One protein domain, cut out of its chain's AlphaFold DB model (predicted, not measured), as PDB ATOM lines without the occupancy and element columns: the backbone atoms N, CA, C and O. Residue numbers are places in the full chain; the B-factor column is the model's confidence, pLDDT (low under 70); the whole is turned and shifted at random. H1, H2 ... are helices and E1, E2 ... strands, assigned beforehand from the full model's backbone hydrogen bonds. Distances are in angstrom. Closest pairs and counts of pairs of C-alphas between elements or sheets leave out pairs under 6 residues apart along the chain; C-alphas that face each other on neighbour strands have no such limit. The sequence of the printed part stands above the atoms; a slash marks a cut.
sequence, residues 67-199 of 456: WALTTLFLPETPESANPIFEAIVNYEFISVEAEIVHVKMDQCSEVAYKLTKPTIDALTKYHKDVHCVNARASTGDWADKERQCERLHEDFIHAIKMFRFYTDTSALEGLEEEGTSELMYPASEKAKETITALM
ATOM      1  N   TRP A  67     158.024 107.369 148.257       92.56
ATOM      2  CA  TRP A  67     158.074 107.844 149.629       92.56
ATOM      3  C   TRP A  67     157.317 109.156 149.774       92.56
ATOM      4  O   TRP A  67     157.636 110.135 149.094       92.56
ATOM      5  N   ALA A  68     156.365 109.202 150.701       92.50
ATOM      6  CA  ALA A  68     155.713 110.442 151.098       92.50
ATOM      7  C   ALA A  68     156.653 111.228 152.025       92.50
ATOM      8  O   ALA A  68     156.916 110.825 153.156       92.50
ATOM      9  N   LEU A  69     157.210 112.344 151.546       93.00
ATOM     10  CA  LEU A  69     158.118 113.163 152.355       93.00
ATOM     11  C   LEU A  69     157.357 114.083 153.308       93.00
ATOM     12  O   LEU A  69     157.793 114.301 154.436       93.00
ATOM     13  N   THR A  70     156.276 114.692 152.821       94.12
ATOM     14  CA  THR A  70     155.430 115.625 153.572       94.12
ATOM     15  C   THR A  70     154.183 115.981 152.755       94.12
ATOM     16  O   THR A  70     154.117 115.709 151.557       94.12
ATOM     17  N   THR A  71     153.217 116.651 153.381       91.81
ATOM     18  CA  THR A  71     152.101 117.310 152.692       91.81
ATOM     19  C   THR A  71     152.219 118.818 152.872       91.81
ATOM     20  O   THR A  71     152.312 119.320 153.996       91.81
ATOM     21  N   LEU A  72     152.212 119.552 151.759       89.19
ATOM     22  CA  LEU A  72     152.212 121.010 151.768       89.19
ATOM     23  C   LEU A  72     150.781 121.541 151.771       89.19
ATOM     24  O   LEU A  72     149.947 121.108 150.979       89.19
ATOM     25  N   PHE A  73     150.541 122.509 152.653       87.88
ATOM     26  CA  PHE A  73     149.297 123.262 152.764       87.88
ATOM     27  C   PHE A  73     149.552 124.635 152.154       87.88
ATOM     28  O   PHE A  73     150.188 125.483 152.785       87.88
ATOM     29  N   LEU A  74     149.145 124.823 150.901       83.12
ATOM     30  CA  LEU A  74     149.533 125.983 150.110       83.12
ATOM     31  C   LEU A  74     148.313 126.859 149.786       83.12
ATOM     32  O   LEU A  74     147.294 126.320 149.371       83.12
ATOM     33  N   PRO A  75     148.372 128.183 150.000       78.19
ATOM     34  CA  PRO A  75     147.223 129.067 149.794       78.19
ATOM     35  C   PRO A  75     146.844 129.174 148.312       78.19
ATOM     36  O   PRO A  75     147.726 129.345 147.478       78.19
ATOM     37  N   GLU A  76     145.552 129.138 147.988       73.38
ATOM     38  CA  GLU A  76     145.030 129.343 146.626       73.38
ATOM     39  C   GLU A  76     144.955 130.839 146.236       73.38
ATOM     40  O   GLU A  76     145.190 131.742 147.047       73.38
ATOM     41  N   THR A  77     144.639 131.139 144.970       63.03
ATOM     42  CA  THR A  77     144.334 132.512 144.528       63.03
ATOM     43  C   THR A  77     143.029 133.007 145.169       63.03
ATOM     44  O   THR A  77     142.053 132.257 145.178       63.03
ATOM     45  N   PRO A  78     142.958 134.250 145.681       58.38
ATOM     46  CA  PRO A  78     141.747 134.763 146.324       58.38
ATOM     47  C   PRO A  78     140.593 134.906 145.316       58.38
ATOM     48  O   PRO A  78     140.718 135.629 144.326       58.38
ATOM     49  N   GLU A  79     139.466 134.235 145.577       54.28
ATOM     50  CA  GLU A  79     138.253 134.293 144.744       54.28
ATOM     51  C   GLU A  79     137.129 135.163 145.356       54.28
ATOM     52  O   GLU A  79     136.138 135.441 144.676       54.28
ATOM     53  N   SER A  80     137.236 135.631 146.611       49.38
ATOM     54  CA  SER A  80     136.123 136.277 147.327       49.38
ATOM     55  C   SER A  80     136.532 137.477 148.209       49.38
ATOM     56  O   SER A  80     137.665 137.938 148.205       49.38
ATOM     57  N   ALA A  81     135.563 138.069 148.921       51.72
ATOM     58  CA  ALA A  81     135.736 139.309 149.690       51.72
ATOM     59  C   ALA A  81     135.834 139.108 151.220       51.72
ATOM     60  O   ALA A  81     135.825 140.098 151.952       51.72
ATOM     61  N   ASN A  82     135.873 137.864 151.732       57.06
ATOM     62  CA  ASN A  82     135.913 137.589 153.178       57.06
ATOM     63  C   ASN A  82     137.249 136.945 153.624       57.06
ATOM     64  O   ASN A  82     137.400 135.727 153.506       57.06
ATOM     65  N   PRO A  83     138.166 137.713 154.245       56.16
ATOM     66  CA  PRO A  83     139.523 137.259 154.572       56.16
ATOM     67  C   PRO A  83     139.598 136.108 155.587       56.16
ATOM     68  O   PRO A  83     140.535 135.317 155.561       56.16
ATOM     69  N   ILE A  84     138.628 136.007 156.508       51.53
ATOM     70  CA  ILE A  84     138.636 134.983 157.571       51.53
ATOM     71  C   ILE A  84     138.180 133.627 157.023       51.53
ATOM     72  O   ILE A  84     138.698 132.592 157.433       51.53
ATOM     73  N   PHE A  85     137.221 133.625 156.094       54.72
ATOM     74  CA  PHE A  85     136.759 132.395 155.449       54.72
ATOM     75  C   PHE A  85     137.812 131.870 154.458       54.72
ATOM     76  O   PHE A  85     138.075 130.672 154.416       54.72
ATOM     77  N   GLU A  86     138.497 132.771 153.746       58.25
ATOM     78  CA  GLU A  86     139.606 132.431 152.843       58.25
ATOM     79  C   GLU A  86     140.802 131.816 153.575       58.25
ATOM     80  O   GLU A  86     141.300 130.773 153.158       58.25
ATOM     81  N   ALA A  87     141.210 132.386 154.713       51.84
ATOM     82  CA  ALA A  87     142.337 131.884 155.502       51.84
ATOM     83  C   ALA A  87     142.113 130.493 156.124       51.84
ATOM     84  O   ALA A  87     143.065 129.913 156.648       51.84
ATOM     85  N   ILE A  88     140.878 129.976 156.105       53.22
ATOM     86  CA  ILE A  88     140.504 128.669 156.668       53.22
ATOM     87  C   ILE A  88     140.212 127.639 155.565       53.22
ATOM     88  O   ILE A  88     140.445 126.453 155.783       53.22
ATOM     89  N   VAL A  89     139.705 128.061 154.400       56.06
ATOM     90  CA  VAL A  89     139.121 127.148 153.398       56.06
ATOM     91  C   VAL A  89     139.920 127.086 152.084       56.06
ATOM     92  O   VAL A  89     139.796 126.101 151.367       56.06
ATOM     93  N   ASN A  90     140.779 128.069 151.786       71.06
ATOM     94  CA  ASN A  90     141.431 128.210 150.475       71.06
ATOM     95  C   ASN A  90     142.879 127.676 150.463       71.06
ATOM     96  O   ASN A  90     143.833 128.438 150.280       71.06
ATOM     97  N   TYR A  91     143.048 126.368 150.689       72.75
ATOM     98  CA  TYR A  91     144.349 125.697 150.569       72.75
ATOM     99  C   TYR A  91     144.297 124.532 149.586       72.75
ATOM    100  O   TYR A  91     143.452 123.645 149.703       72.75
ATOM    101  N   GLU A  92     145.279 124.491 148.689       81.19
ATOM    102  CA  GLU A  92     145.596 123.325 147.880       81.19
ATOM    103  C   GLU A  92     146.546 122.414 148.670       81.19
ATOM    104  O   GLU A  92     147.512 122.862 149.304       81.19
ATOM    105  N   PHE A  93     146.262 121.114 148.632       86.19
ATOM    106  CA  PHE A  93     147.074 120.089 149.271       86.19
ATOM    107  C   PHE A  93     147.961 119.442 148.219       86.19
ATOM    108  O   PHE A  93     147.466 118.795 147.297       86.19
ATOM    109  N   ILE A  94     149.275 119.578 148.380       89.75
ATOM    110  CA  ILE A  94     150.240 118.892 147.520       89.75
ATOM    111  C   ILE A  94     150.971 117.849 148.356       89.75
ATOM    112  O   ILE A  94     151.778 118.189 149.225       89.75
ATOM    113  N   SER A  95     150.681 116.574 148.082       92.25
ATOM    114  CA  SER A  95     151.474 115.454 148.591       92.25
ATOM    115  C   SER A  95     152.839 115.473 147.908       92.25
ATOM    116  O   SER A  95     152.928 115.484 146.678       92.25
ATOM    117  N   VAL A  96     153.907 115.539 148.699       94.50
ATOM    118  CA  VAL A  96     155.277 115.567 148.193       94.50
ATOM    119  C   VAL A  96     155.814 114.147 148.189       94.50
ATOM    120  O   VAL A  96     156.275 113.640 149.212       94.50
ATOM    121  N   GLU A  97     155.812 113.534 147.014       94.50
ATOM    122  CA  GLU A  97     156.337 112.188 146.803       94.50
ATOM    123  C   GLU A  97     157.746 112.222 146.204       94.50
ATOM    124  O   GLU A  97     158.068 113.061 145.347       94.50
ATOM    125  N   ALA A  98     158.585 111.286 146.637       93.56
ATOM    126  CA  ALA A  98     159.960 111.129 146.186       93.56
ATOM    127  C   ALA A  98     160.373 109.657 146.068       93.56
ATOM    128  O   ALA A  98     159.788 108.782 146.687       93.56
ATOM    129  N   GLU A  99     161.427 109.402 145.309       92.44
ATOM    130  CA  GLU A  99     162.089 108.103 145.186       92.44
ATOM    131  C   GLU A  99     163.437 108.162 145.913       92.44
ATOM    132  O   GLU A  99     164.135 109.188 145.875       92.44
ATOM    133  N   ILE A 100     163.840 107.064 146.553       89.81
ATOM    134  CA  ILE A 100     165.193 106.943 147.101       89.81
ATOM    135  C   ILE A 100     166.160 106.692 145.948       89.81
ATOM    136  O   ILE A 100     166.003 105.750 145.181       89.81
ATOM    137  N   VAL A 101     167.192 107.525 145.838       88.88
ATOM    138  CA  VAL A 101     168.213 107.399 144.783       88.88
ATOM    139  C   VAL A 101     169.544 106.883 145.305       88.88
ATOM    140  O   VAL A 101     170.338 106.348 144.533       88.88
ATOM    141  N   HIS A 102     169.800 107.048 146.603       85.94
ATOM    142  CA  HIS A 102     171.059 106.661 147.222       85.94
ATOM    143  C   HIS A 102     170.861 106.319 148.698       85.94
ATOM    144  O   HIS A 102     170.176 107.053 149.414       85.94
ATOM    145  N   VAL A 103     171.493 105.235 149.146       86.88
ATOM    146  CA  VAL A 103     171.575 104.833 150.552       86.88
ATOM    147  C   VAL A 103     173.022 104.509 150.881       86.88
ATOM    148  O   VAL A 103     173.648 103.672 150.229       86.88
ATOM    149  N   LYS A 104     173.544 105.129 151.933       85.38
ATOM    150  CA  LYS A 104     174.899 104.903 152.416       85.38
ATOM    151  C   LYS A 104     174.871 104.680 153.920       85.38
ATOM    152  O   LYS A 104     174.343 105.496 154.664       85.38
ATOM    153  N   MET A 105     175.407 103.544 154.349       79.94
ATOM    154  CA  MET A 105     175.471 103.110 155.744       79.94
ATOM    155  C   MET A 105     176.906 102.683 156.071       79.94
ATOM    156  O   MET A 105     177.164 101.509 156.324       79.94
ATOM    157  N   ASP A 106     177.859 103.613 155.974       76.44
ATOM    158  CA  ASP A 106     179.278 103.379 156.276       76.44
ATOM    159  C   ASP A 106     179.790 104.292 157.416       76.44
ATOM    160  O   ASP A 106     179.330 104.197 158.547       76.44
ATOM    161  N   GLN A 107     180.747 105.184 157.147       66.00
ATOM    162  CA  GLN A 107     181.164 106.264 158.038       66.00
ATOM    163  C   GLN A 107     180.152 107.425 158.061       66.00
ATOM    164  O   GLN A 107     180.233 108.281 158.942       66.00
ATOM    165  N   CYS A 108     179.227 107.488 157.096       60.53
ATOM    166  CA  CYS A 108     178.127 108.451 157.047       60.53
ATOM    167  C   CYS A 108     176.812 107.724 156.748       60.53
ATOM    168  O   CYS A 108     176.638 107.191 155.655       60.53
ATOM    169  N   SER A 109     175.899 107.718 157.719       81.38
ATOM    170  CA  SER A 109     174.541 107.191 157.574       81.38
ATOM    171  C   SER A 109     173.649 108.218 156.876       81.38
ATOM    172  O   SER A 109     173.188 109.169 157.505       81.38
ATOM    173  N   GLU A 110     173.415 108.056 155.575       89.38
ATOM    174  CA  GLU A 110     172.574 108.965 154.791       89.38
ATOM    175  C   GLU A 110     171.676 108.253 153.769       89.38
ATOM    176  O   GLU A 110     172.051 107.261 153.140       89.38
ATOM    177  N   VAL A 111     170.476 108.801 153.580       89.38
ATOM    178  CA  VAL A 111     169.514 108.427 152.536       89.38
ATOM    179  C   VAL A 111     169.173 109.674 151.739       89.38
ATOM    180  O   VAL A 111     168.798 110.698 152.317       89.38
ATOM    181  N   ALA A 112     169.297 109.586 150.415       90.75
ATOM    182  CA  ALA A 112     168.987 110.674 149.501       90.75
ATOM    183  C   ALA A 112     167.693 110.404 148.731       90.75
ATOM    184  O   ALA A 112     167.542 109.375 148.069       90.75
ATOM    185  N   TYR A 113     166.807 111.391 148.748       92.50
ATOM    186  CA  TYR A 113     165.523 111.384 148.066       92.50
ATOM    187  C   TYR A 113     165.542 112.341 146.880       92.50
ATOM    188  O   TYR A 113     166.080 113.454 146.951       92.50
ATOM    189  N   LYS A 114     164.904 111.927 145.791       93.50
ATOM    190  CA  LYS A 114     164.649 112.737 144.602       93.50
ATOM    191  C   LYS A 114     163.147 112.812 144.376       93.50
ATOM    192  O   LYS A 114     162.494 111.781 144.310       93.50
ATOM    193  N   LEU A 115     162.611 114.018 144.217       93.94
ATOM    194  CA  LEU A 115     161.178 114.203 143.976       93.94
ATOM    195  C   LEU A 115     160.727 113.477 142.704       93.94
ATOM    196  O   LEU A 115     161.430 113.504 141.686       93.94
ATOM    197  N   THR A 116     159.541 112.875 142.767       93.62
ATOM    198  CA  THR A 116     158.919 112.243 141.605       93.62
ATOM    199  C   THR A 116     158.519 113.304 140.581       93.62
ATOM    200  O   THR A 116     158.347 114.492 140.883       93.62
ATOM    201  N   LYS A 117     158.358 112.880 139.326       93.00
ATOM    202  CA  LYS A 117     157.907 113.778 138.259       93.00
ATOM    203  C   LYS A 117     156.527 114.405 138.551       93.00
ATOM    204  O   LYS A 117     156.432 115.620 138.391       93.00
ATOM    205  N   PRO A 118     155.503 113.658 139.022       94.12
ATOM    206  CA  PRO A 118     154.218 114.243 139.409       94.12
ATOM    207  C   PRO A 118     154.347 115.343 140.468       94.12
ATOM    208  O   PRO A 118     153.771 116.415 140.291       94.12
ATOM    209  N   THR A 119     155.165 115.135 141.505       94.44
ATOM    210  CA  THR A 119     155.425 116.143 142.545       94.44
ATOM    211  C   THR A 119     156.059 117.405 141.965       94.44
ATOM    212  O   THR A 119     155.617 118.519 142.247       94.44
ATOM    213  N   ILE A 120     157.087 117.253 141.122       94.81
ATOM    214  CA  ILE A 120     157.754 118.389 140.466       94.81
ATOM    215  C   ILE A 120     156.768 119.168 139.589       94.81
ATOM    216  O   ILE A 120     156.763 120.400 139.626       94.81
ATOM    217  N   ASP A 121     155.943 118.468 138.812       95.50
ATOM    218  CA  ASP A 121     154.967 119.078 137.909       95.50
ATOM    219  C   ASP A 121     153.873 119.821 138.702       95.50
ATOM    220  O   ASP A 121     153.554 120.964 138.368       95.50
ATOM    221  N   ALA A 122     153.370 119.237 139.798       93.81
ATOM    222  CA  ALA A 122     152.392 119.862 140.693       93.81
ATOM    223  C   ALA A 122     152.942 121.136 141.356       93.81
ATOM    224  O   ALA A 122     152.329 122.200 141.268       93.81
ATOM    225  N   LEU A 123     154.145 121.070 141.938       94.56
ATOM    226  CA  LEU A 123     154.796 122.225 142.564       94.56
ATOM    227  C   LEU A 123     155.122 123.328 141.553       94.56
ATOM    228  O   LEU A 123     154.978 124.513 141.851       94.56
ATOM    229  N   THR A 124     155.547 122.952 140.344       95.69
ATOM    230  CA  THR A 124     155.816 123.901 139.256       95.69
ATOM    231  C   THR A 124     154.539 124.614 138.826       95.69
ATOM    232  O   THR A 124     154.552 125.834 138.655       95.69
ATOM    233  N   LYS A 125     153.437 123.871 138.683       94.19
ATOM    234  CA  LYS A 125     152.127 124.429 138.346       94.19
ATOM    235  C   LYS A 125     151.652 125.402 139.425       94.19
ATOM    236  O   LYS A 125     151.391 126.557 139.106       94.19
ATOM    237  N   TYR A 126     151.657 124.982 140.690       93.06
ATOM    238  CA  TYR A 126     151.299 125.845 141.818       93.06
ATOM    239  C   TYR A 126     152.152 127.123 141.856       93.06
ATOM    240  O   TYR A 126     151.631 128.235 141.973       93.06
ATOM    241  N   HIS A 127     153.474 126.998 141.691       94.56
ATOM    242  CA  HIS A 127     154.360 128.159 141.722       94.56
ATOM    243  C   HIS A 127     154.012 129.170 140.621       94.56
ATOM    244  O   HIS A 127     154.067 130.379 140.842       94.56
ATOM    245  N   LYS A 128     153.665 128.696 139.422       93.56
ATOM    246  CA  LYS A 128     153.311 129.556 138.290       93.56
ATOM    247  C   LYS A 128     151.949 130.219 138.468       93.56
ATOM    248  O   LYS A 128     151.828 131.435 138.304       93.56
ATOM    249  N   ASP A 129     150.949 129.401 138.767       90.06
ATOM    250  CA  ASP A 129     149.542 129.776 138.667       90.06
ATOM    251  C   ASP A 129     149.063 130.493 139.932       90.06
ATOM    252  O   ASP A 129     148.176 131.338 139.856       90.06
ATOM    253  N   VAL A 130     149.698 130.227 141.078       87.56
ATOM    254  CA  VAL A 130     149.282 130.769 142.374       87.56
ATOM    255  C   VAL A 130     150.370 131.639 142.989       87.56
ATOM    256  O   VAL A 130     150.173 132.844 143.132       87.56
ATOM    257  N   HIS A 131     151.556 131.092 143.283       87.25
ATOM    258  CA  HIS A 131     152.617 131.846 143.978       87.25
ATOM    259  C   HIS A 131     153.056 133.093 143.200       87.25
ATOM    260  O   HIS A 131     153.059 134.198 143.739       87.25
ATOM    261  N   CYS A 132     153.369 132.955 141.908       87.38
ATOM    262  CA  CYS A 132     153.764 134.078 141.054       87.38
ATOM    263  C   CYS A 132     152.621 135.072 140.796       87.38
ATOM    264  O   CYS A 132     152.876 136.263 140.610       87.38
ATOM    265  N   VAL A 133     151.365 134.620 140.747       86.69
ATOM    266  CA  VAL A 133     150.197 135.507 140.605       86.69
ATOM    267  C   VAL A 133     150.000 136.319 141.884       86.69
ATOM    268  O   VAL A 133     149.991 137.551 141.827       86.69
ATOM    269  N   ASN A 134     149.961 135.653 143.038       81.75
ATOM    270  CA  ASN A 134     149.807 136.284 144.345       81.75
ATOM    271  C   ASN A 134     150.962 137.246 144.641       81.75
ATOM    272  O   ASN A 134     150.720 138.388 145.023       81.75
ATOM    273  N   ALA A 135     152.210 136.846 144.381       80.88
ATOM    274  CA  ALA A 135     153.381 137.699 144.578       80.88
ATOM    275  C   ALA A 135     153.364 138.953 143.686       80.88
ATOM    276  O   ALA A 135     153.871 140.003 144.083       80.88
ATOM    277  N   ARG A 136     152.774 138.884 142.484       82.12
ATOM    278  CA  ARG A 136     152.573 140.067 141.630       82.12
ATOM    279  C   ARG A 136     151.484 140.981 142.176       82.12
ATOM    280  O   ARG A 136     151.688 142.193 142.176       82.12
ATOM    281  N   ALA A 137     150.367 140.414 142.625       78.25
ATOM    282  CA  ALA A 137     149.231 141.167 143.147       78.25
ATOM    283  C   ALA A 137     149.535 141.854 144.491       78.25
ATOM    284  O   ALA A 137     149.073 142.966 144.727       78.25
ATOM    285  N   SER A 138     150.340 141.226 145.353       70.88
ATOM    286  CA  SER A 138     150.653 141.718 146.701       70.88
ATOM    287  C   SER A 138     151.814 142.716 146.771       70.88
ATOM    288  O   SER A 138     152.107 143.246 147.842       70.88
ATOM    289  N   THR A 139     152.490 142.994 145.653       72.62
ATOM    290  CA  THR A 139     153.665 143.878 145.607       72.62
ATOM    291  C   THR A 139     153.411 145.115 144.745       72.62
ATOM    292  O   THR A 139     152.672 145.055 143.764       72.62
ATOM    293  N   GLY A 140     154.044 146.250 145.082       72.81
ATOM    294  CA  GLY A 140     153.986 147.478 144.271       72.81
ATOM    295  C   GLY A 140     154.521 147.276 142.847       72.81
ATOM    296  O   GLY A 140     155.082 146.228 142.538       72.81
ATOM    297  N   ASP A 141     154.334 148.242 141.953       75.19
ATOM    298  CA  ASP A 141     154.821 148.140 140.569       75.19
ATOM    299  C   ASP A 141     156.240 148.724 140.407       75.19
ATOM    300  O   ASP A 141     156.606 149.678 141.097       75.19
ATOM    301  N   TRP A 142     157.058 148.151 139.515       81.56
ATOM    302  CA  TRP A 142     158.399 148.650 139.176       81.56
ATOM    303  C   TRP A 142     158.848 148.209 137.778       81.56
ATOM    304  O   TRP A 142     158.372 147.217 137.225       81.56
ATOM    305  N   ALA A 143     159.822 148.932 137.211       74.06
ATOM    306  CA  ALA A 143     160.400 148.598 135.911       74.06
ATOM    307  C   ALA A 143     160.981 147.170 135.910       74.06
ATOM    308  O   ALA A 143     161.777 146.830 136.782       74.06
ATOM    309  N   ASP A 144     160.591 146.356 134.925       82.06
ATOM    310  CA  ASP A 144     160.943 144.934 134.766       82.06
ATOM    311  C   ASP A 144     160.304 143.943 135.766       82.06
ATOM    312  O   ASP A 144     160.741 142.791 135.835       82.06
ATOM    313  N   LYS A 145     159.255 144.326 136.515       81.19
ATOM    314  CA  LYS A 145     158.557 143.425 137.456       81.19
ATOM    315  C   LYS A 145     158.066 142.126 136.806       81.19
ATOM    316  O   LYS A 145     158.277 141.050 137.364       81.19
ATOM    317  N   GLU A 146     157.455 142.208 135.624       84.19
ATOM    318  CA  GLU A 146     156.971 141.029 134.886       84.19
ATOM    319  C   GLU A 146     158.113 140.069 134.554       84.19
ATOM    320  O   GLU A 146     158.090 138.906 134.954       84.19
ATOM    321  N   ARG A 147     159.176 140.590 133.938       85.12
ATOM    322  CA  ARG A 147     160.375 139.821 133.592       85.12
ATOM    323  C   ARG A 147     161.063 139.225 134.820       85.12
ATOM    324  O   ARG A 147     161.667 138.158 134.756       85.12
ATOM    325  N   GLN A 148     161.019 139.915 135.957       83.94
ATOM    326  CA  GLN A 148     161.550 139.390 137.209       83.94
ATOM    327  C   GLN A 148     160.701 138.243 137.763       83.94
ATOM    328  O   GLN A 148     161.266 137.283 138.281       83.94
ATOM    329  N   CYS A 149     159.377 138.322 137.637       87.56
ATOM    330  CA  CYS A 149     158.470 137.246 138.020       87.56
ATOM    331  C   CYS A 149     158.656 136.000 137.135       87.56
ATOM    332  O   CYS A 149     158.670 134.885 137.649       87.56
ATOM    333  N   GLU A 150     158.896 136.184 135.835       90.69
ATOM    334  CA  GLU A 150     159.254 135.088 134.922       90.69
ATOM    335  C   GLU A 150     160.553 134.396 135.357       90.69
ATOM    336  O   GLU A 150     160.564 133.183 135.554       90.69
ATOM    337  N   ARG A 151     161.619 135.168 135.616       89.12
ATOM    338  CA  ARG A 151     162.890 134.619 136.125       89.12
ATOM    339  C   ARG A 151     162.731 133.897 137.461       89.12
ATOM    340  O   ARG A 151     163.323 132.846 137.651       89.12
ATOM    341  N   LEU A 152     161.919 134.436 138.375       90.69
ATOM    342  CA  LEU A 152     161.626 133.803 139.666       90.69
ATOM    343  C   LEU A 152     161.059 132.389 139.472       90.69
ATOM    344  O   LEU A 152     161.440 131.462 140.182       90.69
ATOM    345  N   HIS A 153     160.169 132.221 138.493       95.69
ATOM    346  CA  HIS A 153     159.606 130.920 138.154       95.69
ATOM    347  C   HIS A 153     160.615 129.992 137.464       95.69
ATOM    348  O   HIS A 153     160.681 128.811 137.802       95.69
ATOM    349  N   GLU A 154     161.430 130.504 136.540       92.88
ATOM    350  CA  GLU A 154     162.502 129.728 135.901       92.88
ATOM    351  C   GLU A 154     163.522 129.210 136.928       92.88
ATOM    352  O   GLU A 154     163.882 128.028 136.908       92.88
ATOM    353  N   ASP A 155     163.926 130.066 137.868       89.69
ATOM    354  CA  ASP A 155     164.821 129.724 138.973       89.69
ATOM    355  C   ASP A 155     164.209 128.641 139.869       89.69
ATOM    356  O   ASP A 155     164.899 127.694 140.256       89.69
ATOM    357  N   PHE A 156     162.908 128.740 140.169       95.06
ATOM    358  CA  PHE A 156     162.187 127.713 140.921       95.06
ATOM    359  C   PHE A 156     162.174 126.370 140.185       95.06
ATOM    360  O   PHE A 156     162.523 125.354 140.784       95.06
ATOM    361  N   ILE A 157     161.846 126.352 138.884       94.38
ATOM    362  CA  ILE A 157     161.872 125.131 138.057       94.38
ATOM    363  C   ILE A 157     163.257 124.484 138.102       94.38
ATOM    364  O   ILE A 157     163.374 123.262 138.225       94.38
ATOM    365  N   HIS A 158     164.310 125.290 137.974       90.62
ATOM    366  CA  HIS A 158     165.675 124.791 138.028       90.62
ATOM    367  C   HIS A 158     165.987 124.183 139.402       90.62
ATOM    368  O   HIS A 158     166.472 123.053 139.482       90.62
ATOM    369  N   ALA A 159     165.655 124.899 140.478       89.00
ATOM    370  CA  ALA A 159     165.915 124.463 141.841       89.00
ATOM    371  C   ALA A 159     165.151 123.181 142.204       89.00
ATOM    372  O   ALA A 159     165.760 122.240 142.708       89.00
ATOM    373  N   ILE A 160     163.851 123.101 141.900       93.56
ATOM    374  CA  ILE A 160     163.017 121.953 142.279       93.56
ATOM    375  C   ILE A 160     163.394 120.680 141.507       93.56
ATOM    376  O   ILE A 160     163.388 119.591 142.074       93.56
ATOM    377  N   LYS A 161     163.826 120.794 140.241       91.25
ATOM    378  CA  LYS A 161     164.333 119.648 139.457       91.25
ATOM    379  C   LYS A 161     165.655 119.099 140.000       91.25
ATOM    380  O   LYS A 161     165.914 117.891 139.947       91.25
ATOM    381  N   MET A 162     166.500 119.991 140.507       88.50
ATOM    382  CA  MET A 162     167.796 119.650 141.092       88.50
ATOM    383  C   MET A 162     167.701 119.290 142.579       88.50
ATOM    384  O   MET A 162     168.681 118.806 143.140       88.50
ATOM    385  N   PHE A 163     166.539 119.482 143.208       92.19
ATOM    386  CA  PHE A 163     166.343 119.261 144.633       92.19
ATOM    387  C   PHE A 163     166.628 117.810 145.022       92.19
ATOM    388  O   PHE A 163     166.156 116.860 144.387       92.19
ATOM    389  N   ARG A 164     167.418 117.650 146.081       92.62
ATOM    390  CA  ARG A 164     167.696 116.378 146.740       92.62
ATOM    391  C   ARG A 164     167.544 116.589 148.234       92.62
ATOM    392  O   ARG A 164     168.092 117.550 148.772       92.62
ATOM    393  N   PHE A 165     166.801 115.705 148.880       92.25
ATOM    394  CA  PHE A 165     166.628 115.731 150.325       92.25
ATOM    395  C   PHE A 165     167.468 114.628 150.959       92.25
ATOM    396  O   PHE A 165     167.480 113.512 150.451       92.25
ATOM    397  N   TYR A 166     168.169 114.947 152.044       90.75
ATOM    398  CA  TYR A 166     169.064 114.024 152.736       90.75
ATOM    399  C   TYR A 166     168.643 113.891 154.196       90.75
ATOM    400  O   TYR A 166     168.421 114.898 154.879       90.75
ATOM    401  N   THR A 167     168.573 112.656 154.678       91.31
ATOM    402  CA  THR A 167     168.275 112.331 156.078       91.31
ATOM    403  C   THR A 167     169.094 111.127 156.539       91.31
ATOM    404  O   THR A 167     169.766 110.490 155.734       91.31
ATOM    405  N   ASP A 168     169.041 110.829 157.832       88.06
ATOM    406  CA  ASP A 168     169.694 109.662 158.421       88.06
ATOM    407  C   ASP A 168     169.007 108.348 158.004       88.06
ATOM    408  O   ASP A 168     167.800 108.300 157.758       88.06
ATOM    409  N   THR A 169     169.771 107.257 157.958       85.38
ATOM    410  CA  THR A 169     169.280 105.934 157.539       85.38
ATOM    411  C   THR A 169     168.215 105.336 158.444       85.38
ATOM    412  O   THR A 169     167.479 104.472 157.984       85.38
ATOM    413  N   SER A 170     168.066 105.823 159.680       84.69
ATOM    414  CA  SER A 170     166.929 105.491 160.554       84.69
ATOM    415  C   SER A 170     165.567 105.733 159.893       84.69
ATOM    416  O   SER A 170     164.605 105.056 160.236       84.69
ATOM    417  N   ALA A 171     165.478 106.609 158.884       85.62
ATOM    418  CA  ALA A 171     164.264 106.770 158.083       85.62
ATOM    419  C   ALA A 171     163.796 105.460 157.417       85.62
ATOM    420  O   ALA A 171     162.599 105.277 157.215       85.62
ATOM    421  N   LEU A 172     164.712 104.530 157.120       86.12
ATOM    422  CA  LEU A 172     164.403 103.229 156.519       86.12
ATOM    423  C   LEU A 172     163.717 102.252 157.487       86.12
ATOM    424  O   LEU A 172     163.267 101.198 157.053       86.12
ATOM    425  N   GLU A 173     163.605 102.565 158.782       84.31
ATOM    426  CA  GLU A 173     162.884 101.711 159.741       84.31
ATOM    427  C   GLU A 173     161.382 101.606 159.415       84.31
ATOM    428  O   GLU A 173     160.744 100.586 159.701       84.31
ATOM    429  N   GLY A 174     160.827 102.642 158.776       80.88
ATOM    430  CA  GLY A 174     159.442 102.684 158.308       80.88
ATOM    431  C   GLY A 174     159.198 101.989 156.967       80.88
ATOM    432  O   GLY A 174     158.070 102.030 156.487       80.88
ATOM    433  N   LEU A 175     160.218 101.394 156.339       85.62
ATOM    434  CA  LEU A 175     160.106 100.772 155.019       85.62
ATOM    435  C   LEU A 175     159.049  99.652 155.021       85.62
ATOM    436  O   LEU A 175     159.103  98.735 155.847       85.62
ATOM    437  N   GLU A 176     158.098  99.736 154.094       84.56
ATOM    438  CA  GLU A 176     157.021  98.759 153.915       84.56
ATOM    439  C   GLU A 176     157.291  97.830 152.720       84.56
ATOM    440  O   GLU A 176     158.317  97.925 152.034       84.56
ATOM    441  N   GLU A 177     156.378  96.880 152.493       75.56
ATOM    442  CA  GLU A 177     156.421  96.029 151.303       75.56
ATOM    443  C   GLU A 177     156.431  96.890 150.027       75.56
ATOM    444  O   GLU A 177     155.891  97.989 149.992       75.56
ATOM    445  N   GLU A 178     157.088  96.400 148.974       75.06
ATOM    446  CA  GLU A 178     157.200  97.088 147.670       75.06
ATOM    447  C   GLU A 178     158.007  98.398 147.657       75.06
ATOM    448  O   GLU A 178     158.138  99.012 146.599       75.06
ATOM    449  N   GLY A 179     158.644  98.767 148.774       78.81
ATOM    450  CA  GLY A 179     159.603  99.872 148.824       78.81
ATOM    451  C   GLY A 179     159.009 101.222 149.232       78.81
ATOM    452  O   GLY A 179     159.730 102.225 149.223       78.81
ATOM    453  N   THR A 180     157.722 101.259 149.585       85.38
ATOM    454  CA  THR A 180     156.992 102.471 149.973       85.38
ATOM    455  C   THR A 180     157.169 102.804 151.451       85.38
ATOM    456  O   THR A 180     157.400 101.919 152.276       85.38
ATOM    457  N   SER A 181     157.067 104.086 151.803       88.50
ATOM    458  CA  SER A 181     157.000 104.538 153.200       88.50
ATOM    459  C   SER A 181     156.641 106.028 153.303       88.50
ATOM    460  O   SER A 181     156.528 106.732 152.297       88.50
ATOM    461  N   GLU A 182     156.518 106.528 154.530       89.75
ATOM    462  CA  GLU A 182     156.378 107.944 154.863       89.75
ATOM    463  C   GLU A 182     157.552 108.404 155.743       89.75
ATOM    464  O   GLU A 182     157.984 107.708 156.665       89.75
ATOM    465  N   LEU A 183     158.073 109.608 155.485       89.31
ATOM    466  CA  LEU A 183     159.028 110.230 156.397       89.31
ATOM    467  C   LEU A 183     158.338 110.640 157.697       89.31
ATOM    468  O   LEU A 183     157.435 111.474 157.728       89.31
ATOM    469  N   MET A 184     158.856 110.133 158.807       86.75
ATOM    470  CA  MET A 184     158.361 110.494 160.129       86.75
ATOM    471  C   MET A 184     158.961 111.818 160.625       86.75
ATOM    472  O   MET A 184     160.033 112.267 160.201       86.75
ATOM    473  N   TYR A 185     158.273 112.447 161.580       80.88
ATOM    474  CA  TYR A 185     158.802 113.599 162.310       80.88
ATOM    475  C   TYR A 185     160.117 113.222 163.023       80.88
ATOM    476  O   TYR A 185     160.170 112.162 163.652       80.88
ATOM    477  N   PRO A 186     161.174 114.063 162.990       87.12
ATOM    478  CA  PRO A 186     161.221 115.451 162.507       87.12
ATOM    479  C   PRO A 186     161.650 115.629 161.039       87.12
ATOM    480  O   PRO A 186     161.725 116.759 160.556       87.12
ATOM    481  N   ALA A 187     161.970 114.548 160.323       86.31
ATOM    482  CA  ALA A 187     162.517 114.630 158.969       86.31
ATOM    483  C   ALA A 187     161.501 115.182 157.954       86.31
ATOM    484  O   ALA A 187     161.883 115.973 157.091       86.31
ATOM    485  N   SER A 188     160.217 114.839 158.098       89.69
ATOM    486  CA  SER A 188     159.146 115.370 157.242       89.69
ATOM    487  C   SER A 188     158.945 116.879 157.376       89.69
ATOM    488  O   SER A 188     158.797 117.566 156.365       89.69
ATOM    489  N   GLU A 189     159.021 117.436 158.589       86.00
ATOM    490  CA  GLU A 189     158.959 118.894 158.787       86.00
ATOM    491  C   GLU A 189     160.182 119.594 158.176       86.00
ATOM    492  O   GLU A 189     160.049 120.619 157.513       86.00
ATOM    493  N   LYS A 190     161.376 118.998 158.268       86.75
ATOM    494  CA  LYS A 190     162.565 119.540 157.590       86.75
ATOM    495  C   LYS A 190     162.431 119.501 156.059       86.75
ATOM    496  O   LYS A 190     162.859 120.436 155.375       86.75
ATOM    497  N   ALA A 191     161.848 118.441 155.496       86.62
ATOM    498  CA  ALA A 191     161.557 118.354 154.062       86.62
ATOM    499  C   ALA A 191     160.567 119.452 153.633       86.62
ATOM    500  O   ALA A 191     160.795 120.158 152.651       86.62
ATOM    501  N   LYS A 192     159.520 119.671 154.432       88.50
ATOM    502  CA  LYS A 192     158.529 120.734 154.243       88.50
ATOM    503  C   LYS A 192     159.148 122.128 154.243       88.50
ATOM    504  O   LYS A 192     158.925 122.893 153.304       88.50
ATOM    505  N   GLU A 193     159.950 122.452 155.254       85.19
ATOM    506  CA  GLU A 193     160.646 123.739 155.362       85.19
ATOM    507  C   GLU A 193     161.567 123.978 154.159       85.19
ATOM    508  O   GLU A 193     161.535 125.046 153.545       85.19
ATOM    509  N   THR A 194     162.358 122.970 153.779       86.31
ATOM    510  CA  THR A 194     163.332 123.096 152.683       86.31
ATOM    511  C   THR A 194     162.678 123.251 151.312       86.31
ATOM    512  O   THR A 194     163.166 124.051 150.514       86.31
ATOM    513  N   ILE A 195     161.569 122.558 151.041       89.00
ATOM    514  CA  ILE A 195     160.815 122.704 149.785       89.00
ATOM    515  C   ILE A 195     160.091 124.051 149.742       89.00
ATOM    516  O   ILE A 195     160.158 124.751 148.731       89.00
ATOM    517  N   THR A 196     159.458 124.457 150.845       86.56
ATOM    518  CA  THR A 196     158.768 125.754 150.940       86.56
ATOM    519  C   THR A 196     159.749 126.914 150.739       86.56
ATOM    520  O   THR A 196     159.441 127.870 150.031       86.56
ATOM    521  N   ALA A 197     160.974 126.808 151.262       83.94
ATOM    522  CA  ALA A 197     162.019 127.820 151.099       83.94
ATOM    523  C   ALA A 197     162.478 128.033 149.640       83.94
ATOM    524  O   ALA A 197     163.089 129.062 149.333       83.94
ATOM    525  N   LEU A 198     162.190 127.098 148.725       89.06
ATOM    526  CA  LEU A 198     162.446 127.290 147.294       89.06
ATOM    527  C   LEU A 198     161.481 128.308 146.667       89.06
ATOM    528  O   LEU A 198     161.849 128.959 145.687       89.06
ATOM    529  N   MET A 199     160.283 128.486 147.234       90.69
ATOM    530  CA  MET A 199     159.257 129.430 146.771       90.69
ATOM    531  C   MET A 199     159.579 130.859 147.237       90.69
ATOM    532  O   MET A 199     158.952 131.421 148.135       90.69
TER     533      MET A 199
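AT A GLANCE: This is residues 67 to 199 of the 456 residues of the protein "Aliphatic nitrilase protein" of Fusarium langsethiae (UniProt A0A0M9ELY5). A four-stranded sheet, curled like part of a barrel, holds H5 between its edge strands E1 and E4, and a helical hairpin of H2 and H3 runs out from it along the long axis, with H2 packed on E2. H4 sits over E3 near the turn from E2 to E3, and residues 80 to 85, of which 83 to 85 belong to H1, stick out at the other end of the whole, as does the hairpin's turn, residues 137 to 144. The printed part has 133 residues with five named helices and four named strands, in the order E1 H1 E2 E3 H2 H3 E4 H4 H5, of mixed class; the sheet, order E1 E2 E3 E4, is antiparallel throughout. It is only just loose, close to compact, with a radius of gyration of the C-alphas of 17.4 A, and elongated, spanning 53 by 34 by 22 A.

HOW THE PARTS SIT: E1, residues 67 to 75, is antiparallel to E2, residues 91 to 105, with N 69 and O 96 2.8 A apart, within hydrogen-bond range. H1, residues 83 to 89, is only just not on the sheet, with 4 pairs of C-alphas within 10 A. E2 bends by 61 degrees at residue 102 and pairs with E1 over residues 91 to 98. Over residues 98 to 105 it pairs with E3, residues 109 to 115, in a hairpin, with N 101 and O 112 at 2.9 A. H2, residues 117 to 137, lies over E2 at a height over the sheet of 7.5 A; their closest C-alphas are Val 96 and Thr 119, 5.7 A. H2 and H3, residues 145 to 162, touch as a helical hairpin, opposite ways at a shallow tilt of 22 degrees; their closest C-alphas are Thr 124 and Ile 157, 6.3 A. H3 only grazes the sheet with residues 160 to 162. E4, residues 164 to 167, is antiparallel to E3, with N 113 and O 165 at 2.8 A. H4, residues 169 to 174, stands up from the sheet over E3. H5, residues 187 to 196, is on the same face as H4, making two layers, helices on one face of a sheet; the closest C-alphas of H5 and E1 are Ser 188 and Thr 70, 5.2 A. H3 and H5 have every O i to N i+4 pair within hydrogen-bond range, H1 2 of 3, H2 14 of 17, and H4 0 of 2, with 2 of 3 O i to N i+3 pairs.

IN THESE COORDINATES: E1 begins at C-alpha 67, (158.074, 107.844, 149.629), and is 23.8 A long; E2 is 38.8 A and E3 20.3 A. H2 is 29.1 A and H3 25.8 A, ending at C-alpha 162, (167.796, 119.650, 141.092). H5, 14.2 A, ends at C-alpha 196, (158.768, 125.754, 150.940).

THE WHOLE: The two C-alphas farthest apart, Ala 81 and Asp 106, are 56.8 A apart. The printed part has no cut, and the link from H4 to H5, 12 residues, is long. Mean pLDDT of the printed part is 83.7, with residues 77 to 89 and 107 to 108 under 70.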